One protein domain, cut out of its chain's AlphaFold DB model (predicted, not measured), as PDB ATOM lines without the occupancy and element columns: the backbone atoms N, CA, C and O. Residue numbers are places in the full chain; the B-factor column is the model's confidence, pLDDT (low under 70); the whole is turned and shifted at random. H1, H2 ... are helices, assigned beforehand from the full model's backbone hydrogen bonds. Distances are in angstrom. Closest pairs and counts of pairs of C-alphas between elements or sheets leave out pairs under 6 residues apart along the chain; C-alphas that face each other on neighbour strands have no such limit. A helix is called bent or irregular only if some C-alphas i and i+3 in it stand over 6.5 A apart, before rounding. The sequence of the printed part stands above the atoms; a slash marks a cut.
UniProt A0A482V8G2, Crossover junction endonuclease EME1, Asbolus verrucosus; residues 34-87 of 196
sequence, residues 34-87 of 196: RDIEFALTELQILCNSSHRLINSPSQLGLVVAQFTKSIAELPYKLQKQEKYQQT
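This is residues 34 to 87 of the 196 residues of the protein "Crossover junction endonuclease EME1" of Asbolus verrucosus (UniProt A0A482V8G2). A long helix, H2, bent at an elbow, and a shorter helix, H1, form an open Z-like frame: the link, residues 48 to 56, folds back between them, and H1 and the first arm of H2 run much the same way with no contact between them. No packed core joins the helices, and the second arm of H2 sticks out with the last residues. The printed part has 54 residues with two named helices, H1 then H2, and no named strand; the class is all helix. The whole is extended, with a radius of gyration of the C-alphas of 16.1 A, and flat, spanning 46 by 29 by 15 A.

H2, residues 57 to 85, was assigned as one helix by its hydrogen bonds but is bent: C-alphas 72 and 75 are 7.3 A apart. Its arms, H2a, residues 57 to 72, and H2b, residues 75 to 85, stand at a steep tilt of 59 degrees. H1, residues 34 to 47, is apart from H2a, with no C-alpha of the one within 8 A of the other. H1 and H2b are apart too, with no C-alpha of the one within 8 A of the other. In H1, H2a and H2b every O i to N i+4 pair is within hydrogen-bond range.

H2a is 22.7 A long from C-alpha 57 at (68.326, -93.031, -24.774) to C-alpha 72. H2b is 15.4 A long and ends with C-alpha 85 at (66.718, -100.700, 13.689). H1 is 19.4 A long and begins with C-alpha 34 at (81.665, -75.634, -15.522).

The two C-alphas farthest apart, those of Asp 35 and Thr 87, are 46.5 A apart. Residues 34 to 39 of H1 stand free, as do residues 64 to 87, of which 64 to 85 belong to H2. The link from H1 to H2, nine residues, is short but not tight. The printed part has no cut. The mean pLDDT of the printed part is 91.0, and residues 84 to 87 are under 70.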
ATOM      1  N   ARG A  34      81.573 -76.278 -16.838       94.56
ATOM      2  CA  ARG A  34      81.665 -75.634 -15.522       94.56
ATOM      3  C   ARG A  34      80.383 -74.877 -15.189       94.56
ATOM      4  O   ARG A  34      79.906 -74.991 -14.069       94.56
ATOM      5  N   ASP A  35      79.822 -74.151 -16.152       94.00
ATOM      6  CA  ASP A  35      78.603 -73.362 -15.936       94.00
ATOM      7  C   ASP A  35      77.397 -74.274 -15.678       94.00
ATOM      8  O   ASP A  35      76.588 -74.000 -14.795       94.00
ATOM      9  N   ILE A  36      77.317 -75.406 -16.391       92.62
ATOM     10  CA  ILE A  36      76.289 -76.435 -16.166       92.62
ATOM     11  C   ILE A  36      76.431 -77.043 -14.767       92.62
ATOM     12  O   ILE A  36      75.448 -77.129 -14.037       92.62
ATOM     13  N   GLU A  37      77.638 -77.459 -14.375       93.69
ATOM     14  CA  GLU A  37      77.886 -78.038 -13.047       93.69
ATOM     15  C   GLU A  37      77.591 -77.036 -11.926       93.69
ATOM     16  O   GLU A  37      76.995 -77.411 -10.916       93.69
ATOM     17  N   PHE A  38      77.947 -75.763 -12.113       94.88
ATOM     18  CA  PHE A  38      77.663 -74.704 -11.150       94.88
ATOM     19  C   PHE A  38      76.155 -74.484 -10.987       94.88
ATOM     20  O   PHE A  38      75.652 -74.547  -9.867       94.88
ATOM     21  N   ALA A  39      75.420 -74.338 -12.094       93.38
ATOM     22  CA  ALA A  39      73.969 -74.155 -12.069       93.38
ATOM     23  C   ALA A  39      73.230 -75.367 -11.472       93.38
ATOM     24  O   ALA A  39      72.286 -75.215 -10.699       93.38
ATOM     25  N   LEU A  40      73.666 -76.587 -11.794       94.31
ATOM     26  CA  LEU A  40      73.082 -77.808 -11.236       94.31
ATOM     27  C   LEU A  40      73.383 -77.973  -9.739       94.31
ATOM     28  O   LEU A  40      72.528 -78.455  -8.991       94.31
ATOM     29  N   THR A  41      74.569 -77.553  -9.293       94.06
ATOM     30  CA  THR A  41      74.937 -77.540  -7.869       94.06
ATOM     31  C   THR A  41      74.114 -76.508  -7.107       94.06
ATOM     32  O   THR A  41      73.574 -76.816  -6.045       94.06
ATOM     33  N   GLU A  42      73.956 -75.306  -7.666       94.62
ATOM     34  CA  GLU A  42      73.092 -74.264  -7.111       94.62
ATOM     35  C   GLU A  42      71.646 -74.764  -6.972       94.62
ATOM     36  O   GLU A  42      71.065 -74.675  -5.890       94.62
ATOM     37  N   LEU A  43      71.098 -75.402  -8.012       95.06
ATOM     38  CA  LEU A  43      69.765 -76.014  -7.978       95.06
ATOM     39  C   LEU A  43      69.641 -77.093  -6.889       95.06
ATOM     40  O   LEU A  43      68.624 -77.169  -6.198       95.06
ATOM     41  N   GLN A  44      70.664 -77.933  -6.718       95.38
ATOM     42  CA  GLN A  44      70.662 -78.972  -5.690       95.38
ATOM     43  C   GLN A  44      70.646 -78.372  -4.277       95.38
ATOM     44  O   GLN A  44      69.903 -78.864  -3.426       95.38
ATOM     45  N   ILE A  45      71.423 -77.310  -4.034       94.81
ATOM     46  CA  ILE A  45      71.507 -76.640  -2.728       94.81
ATOM     47  C   ILE A  45      70.224 -75.860  -2.425       94.81
ATOM     48  O   ILE A  45      69.676 -75.984  -1.333       94.81
ATOM     49  N   LEU A  46      69.735 -75.065  -3.380       96.19
ATOM     50  CA  LEU A  46      68.614 -74.151  -3.152       96.19
ATOM     51  C   LEU A  46      67.250 -74.846  -3.202       96.19
ATOM     52  O   LEU A  46      66.328 -74.438  -2.499       96.19
ATOM     53  N   CYS A  47      67.102 -75.885  -4.028       93.88
ATOM     54  CA  CYS A  47      65.803 -76.506  -4.308       93.88
ATOM     55  C   CYS A  47      65.699 -77.967  -3.849       93.88
ATOM     56  O   CYS A  47      64.710 -78.625  -4.174       93.88
ATOM     57  N   ASN A  48      66.712 -78.501  -3.151       90.88
ATOM     58  CA  ASN A  48      66.785 -79.897  -2.697       90.88
ATOM     59  C   ASN A  48      66.422 -80.917  -3.801       90.88
ATOM     60  O   ASN A  48      65.758 -81.929  -3.571       90.88
ATOM     61  N   SER A  49      66.810 -80.601  -5.038       90.56
ATOM     62  CA  SER A  49      66.445 -81.358  -6.233       90.56
ATOM     63  C   SER A  49      67.616 -82.218  -6.698       90.56
ATOM     64  O   SER A  49      68.748 -81.751  -6.803       90.56
ATOM     65  N   SER A  50      67.346 -83.490  -6.998       90.38
ATOM     66  CA  SER A  50      68.342 -84.415  -7.548       90.38
ATOM     67  C   SER A  50      68.326 -84.380  -9.073       90.38
ATOM     68  O   SER A  50      67.264 -84.470  -9.685       90.38
ATOM     69  N   HIS A  51      69.501 -84.308  -9.695       91.19
ATOM     70  CA  HIS A  51      69.655 -84.314 -11.149       91.19
ATOM     71  C   HIS A  51      70.629 -85.420 -11.587       91.19
ATOM     72  O   HIS A  51      71.500 -85.851 -10.834       91.19
ATOM     73  N   ARG A  52      70.481 -85.903 -12.824       90.50
ATOM     74  CA  ARG A  52      71.407 -86.855 -13.451       90.50
ATOM     75  C   ARG A  52      71.518 -86.528 -14.934       90.50
ATOM     76  O   ARG A  52      70.507 -86.509 -15.629       90.50
ATOM     77  N   LEU A  53      72.737 -86.301 -15.413       91.12
ATOM     78  CA  LEU A  53      73.003 -86.116 -16.838       91.12
ATOM     79  C   LEU A  53      72.983 -87.474 -17.546       91.12
ATOM     80  O   LEU A  53      73.608 -88.429 -17.083       91.12
ATOM     81  N   ILE A  54      72.250 -87.564 -18.655       93.00
ATOM     82  CA  ILE A  54      72.066 -88.795 -19.424       93.00
ATOM     83  C   ILE A  54      72.387 -88.496 -20.884       93.00
ATOM     84  O   ILE A  54      71.774 -87.621 -21.489       93.00
ATOM     85  N   ASN A  55      73.332 -89.246 -21.448       91.06
ATOM     86  CA  ASN A  55      73.864 -88.983 -22.790       91.06
ATOM     87  C   ASN A  55      73.343 -89.967 -23.849       91.06
ATOM     88  O   ASN A  55      73.660 -89.824 -25.026       91.06
ATOM     89  N   SER A  56      72.570 -90.982 -23.447       95.44
ATOM     90  CA  SER A  56      72.019 -91.996 -24.349       95.44
ATOM     91  C   SER A  56      70.564 -92.334 -24.001       95.44
ATOM     92  O   SER A  56      70.256 -92.528 -22.820       95.44
ATOM     93  N   PRO A  57      69.680 -92.527 -24.999       94.12
ATOM     94  CA  PRO A  57      68.326 -93.031 -24.774       94.12
ATOM     95  C   PRO A  57      68.284 -94.376 -24.031       94.12
ATOM     96  O   PRO A  57      67.391 -94.609 -23.220       94.12
ATOM     97  N   SER A  58      69.274 -95.252 -24.243       94.75
ATOM     98  CA  SER A  58      69.350 -96.537 -23.532       94.75
ATOM     99  C   SER A  58      69.593 -96.361 -22.030       94.75
ATOM    100  O   SER A  58      68.993 -97.058 -21.210       94.75
ATOM    101  N   GLN A  59      70.424 -95.385 -21.653       95.06
ATOM    102  CA  GLN A  59      70.658 -95.027 -20.255       95.06
ATOM    103  C   GLN A  59      69.401 -94.423 -19.623       95.06
ATOM    104  O   GLN A  59      69.107 -94.723 -18.469       95.06
ATOM    105  N   LEU A  60      68.632 -93.630 -20.379       95.56
ATOM    106  CA  LEU A  60      67.358 -93.088 -19.905       95.56
ATOM    107  C   LEU A  60      66.370 -94.209 -19.559       95.56
ATOM    108  O   LEU A  60      65.810 -94.201 -18.465       95.56
ATOM    109  N   GLY A  61      66.221 -95.208 -20.434       96.25
ATOM    110  CA  GLY A  61      65.374 -96.376 -20.168       96.25
ATOM    111  C   GLY A  61      65.786 -97.139 -18.903       96.25
ATOM    112  O   GLY A  61      64.934 -97.491 -18.084       96.25
ATOM    113  N   LEU A  62      67.094 -97.327 -18.685       96.00
ATOM    114  CA  LEU A  62      67.613 -97.967 -17.472       96.00
ATOM    115  C   LEU A  62      67.306 -97.151 -16.211       96.00
ATOM    116  O   LEU A  62      66.920 -97.720 -15.191       96.00
ATOM    117  N   VAL A  63      67.459 -95.827 -16.276       95.94
ATOM    118  CA  VAL A  63      67.173 -94.927 -15.153       95.94
ATOM    119  C   VAL A  63      65.695 -94.980 -14.778       95.94
ATOM    120  O   VAL A  63      65.380 -95.135 -13.599       95.94
ATOM    121  N   VAL A  64      64.792 -94.938 -15.760       96.44
ATOM    122  CA  VAL A  64      63.350 -95.079 -15.515       96.44
ATOM    123  C   VAL A  64      63.050 -96.421 -14.845       96.44
ATOM    124  O   VAL A  64      62.415 -96.439 -13.794       96.44
ATOM    125  N   ALA A  65      63.582 -97.532 -15.365       97.12
ATOM    126  CA  ALA A  65      63.387 -98.854 -14.764       97.12
ATOM    127  C   ALA A  65      63.918 -98.937 -13.318       97.12
ATOM    128  O   ALA A  65      63.258 -99.501 -12.441       97.12
ATOM    129  N   GLN A  66      65.087 -98.347 -13.044       96.50
ATOM    130  CA  GLN A  66      65.666 -98.265 -11.697       96.50
ATOM    131  C   GLN A  66      64.786 -97.459 -10.739       96.50
ATOM    132  O   GLN A  66      64.576 -97.896  -9.603       96.50
ATOM    133  N   PHE A  67      64.258 -96.311 -11.175       95.94
ATOM    134  CA  PHE A  67      63.346 -95.501 -10.367       95.94
ATOM    135  C   PHE A  67      62.038 -96.232 -10.101       95.94
ATOM    136  O   PHE A  67      61.642 -96.338  -8.944       95.94
ATOM    137  N   THR A  68      61.409 -96.808 -11.127       97.81
ATOM    138  CA  THR A  68      60.174 -97.586 -10.968       97.81
ATOM    139  C   THR A  68      60.364 -98.729  -9.975       97.81
ATOM    140  O   THR A  68      59.569 -98.871  -9.048       97.81
ATOM    141  N   LYS A  69      61.460 -99.490 -10.098       97.62
ATOM    142  CA  LYS A  69      61.801-100.548  -9.138       97.62
ATOM    143  C   LYS A  69      62.009 -99.990  -7.729       97.62
ATOM    144  O   LYS A  69      61.496-100.548  -6.767       97.62
ATOM    145  N   SER A  70      62.748 -98.891  -7.598       95.94
ATOM    146  CA  SER A  70      63.056 -98.297  -6.291       95.94
ATOM    147  C   SER A  70      61.810 -97.764  -5.588       95.94
ATOM    148  O   SER A  70      61.687 -97.953  -4.383       95.94
ATOM    149  N   ILE A  71      60.881 -97.159  -6.334       96.88
ATOM    150  CA  ILE A  71      59.586 -96.688  -5.829       96.88
ATOM    151  C   ILE A  71      58.719 -97.880  -5.412       96.88
ATOM    152  O   ILE A  71      58.164 -97.870  -4.317       96.88
ATOM    153  N   ALA A  72      58.648 -98.930  -6.236       97.44
ATOM    154  CA  ALA A  72      57.892-100.140  -5.911       97.44
ATOM    155  C   ALA A  72      58.435-100.860  -4.657       97.44
ATOM    156  O   ALA A  72      57.663-101.356  -3.843       97.44
ATOM    157  N   GLU A  73      59.759-100.892  -4.475       96.12
ATOM    158  CA  GLU A  73      60.415-101.518  -3.316       96.12
ATOM    159  C   GLU A  73      60.481-100.614  -2.074       96.12
ATOM    160  O   GLU A  73      60.844-101.097  -1.000       96.12
ATOM    161  N   LEU A  74      60.169 -99.319  -2.192       95.81
ATOM    162  CA  LEU A  74      60.264 -98.348  -1.099       95.81
ATOM    163  C   LEU A  74      59.523 -98.786   0.180       95.81
ATOM    164  O   LEU A  74      60.176 -98.823   1.225       95.81
ATOM    165  N   PRO A  75      58.227 -99.167   0.150       94.38
ATOM    166  CA  PRO A  75      57.514 -99.550   1.372       94.38
ATOM    167  C   PRO A  75      58.129-100.788   2.031       94.38
ATOM    168  O   PRO A  75      58.303-100.826   3.248       94.38
ATOM    169  N   TYR A  76      58.535-101.774   1.226       91.88
ATOM    170  CA  TYR A  76      59.209-102.971   1.721       91.88
ATOM    171  C   TYR A  76      60.551-102.632   2.383       91.88
ATOM    172  O   TYR A  76      60.845-103.138   3.464       91.88
ATOM    173  N   LYS A  77      61.361-101.755   1.775       89.38
ATOM    174  CA  LYS A  77      62.656-101.329   2.332       89.38
ATOM    175  C   LYS A  77      62.499-100.563   3.642       89.38
ATOM    176  O   LYS A  77      63.274-100.828   4.555       89.38
ATOM    177  N   LEU A  78      61.504 -99.681   3.750       90.88
ATOM    178  CA  LEU A  78      61.207 -98.954   4.989       90.88
ATOM    179  C   LEU A  78      60.815 -99.916   6.115       90.88
ATOM    180  O   LEU A  78      61.415 -99.882   7.183       90.88
ATOM    181  N   GLN A  79      59.900-100.853   5.846       88.06
ATOM    182  CA  GLN A  79      59.505-101.863   6.831       88.06
ATOM    183  C   GLN A  79      60.678-102.774   7.227       88.06
ATOM    184  O   GLN A  79      60.840-103.136   8.393       88.06
ATOM    185  N   LYS A  80      61.514-103.167   6.256       83.81
ATOM    186  CA  LYS A  80      62.721-103.964   6.505       83.81
ATOM    187  C   LYS A  80      63.705-103.191   7.393       83.81
ATOM    188  O   LYS A  80      64.256-103.763   8.326       83.81
ATOM    189  N   GLN A  81      63.900-101.900   7.126       82.38
ATOM    190  CA  GLN A  81      64.776-101.027   7.904       82.38
ATOM    191  C   GLN A  81      64.277-100.846   9.340       82.38
ATOM    192  O   GLN A  81      65.078-100.950  10.259       82.38
ATOM    193  N   GLU A  82      62.978-100.632   9.542       83.00
ATOM    194  CA  GLU A  82      62.379-100.486  10.874       83.00
ATOM    195  C   GLU A  82      62.586-101.747  11.729       83.00
ATOM    196  O   GLU A  82      62.983-101.657  12.888       83.00
ATOM    197  N   LYS A  83      62.441-102.937  11.128       73.81
ATOM    198  CA  LYS A  83      62.776-104.210  11.789       73.81
ATOM    199  C   LYS A  83      64.253-104.305  12.167       73.81
ATOM    200  O   LYS A  83      64.567-104.778  13.251       73.81
ATOM    201  N   TYR A  84      65.154-103.864  11.290       69.19
ATOM    202  CA  TYR A  84      66.592-103.910  11.560       69.19
ATOM    203  C   TYR A  84      67.063-102.864  12.567       69.19
ATOM    204  O   TYR A  84      68.022-103.125  13.276       69.19
ATOM    205  N   GLN A  85      66.405-101.707  12.666       68.31
ATOM    206  CA  GLN A  85      66.718-100.700  13.689       68.31
ATOM    207  C   GLN A  85      66.435-101.200  15.112       68.31
ATOM    208  O   GLN A  85      67.022-100.692  16.058       68.31
ATOM    209  N   GLN A  86      65.555-102.195  15.264       63.97
ATOM    210  CA  GLN A  86      65.250-102.823  16.553       63.97
ATOM    211  C   GLN A  86      66.287-103.875  16.975       63.97
ATOM    212  O   GLN A  86      66.222-104.376  18.094       63.97
ATOM    213  N   THR A  87      67.221-104.234  16.092       60.34
ATOM    214  CA  THR A  87      68.252-105.241  16.352       60.34
ATOM    215  C   THR A  87      69.630-104.612  16.220       60.34
ATOM    216  O   THR A  87      69.902-103.952  15.218       60.34
TER     217      THR A  87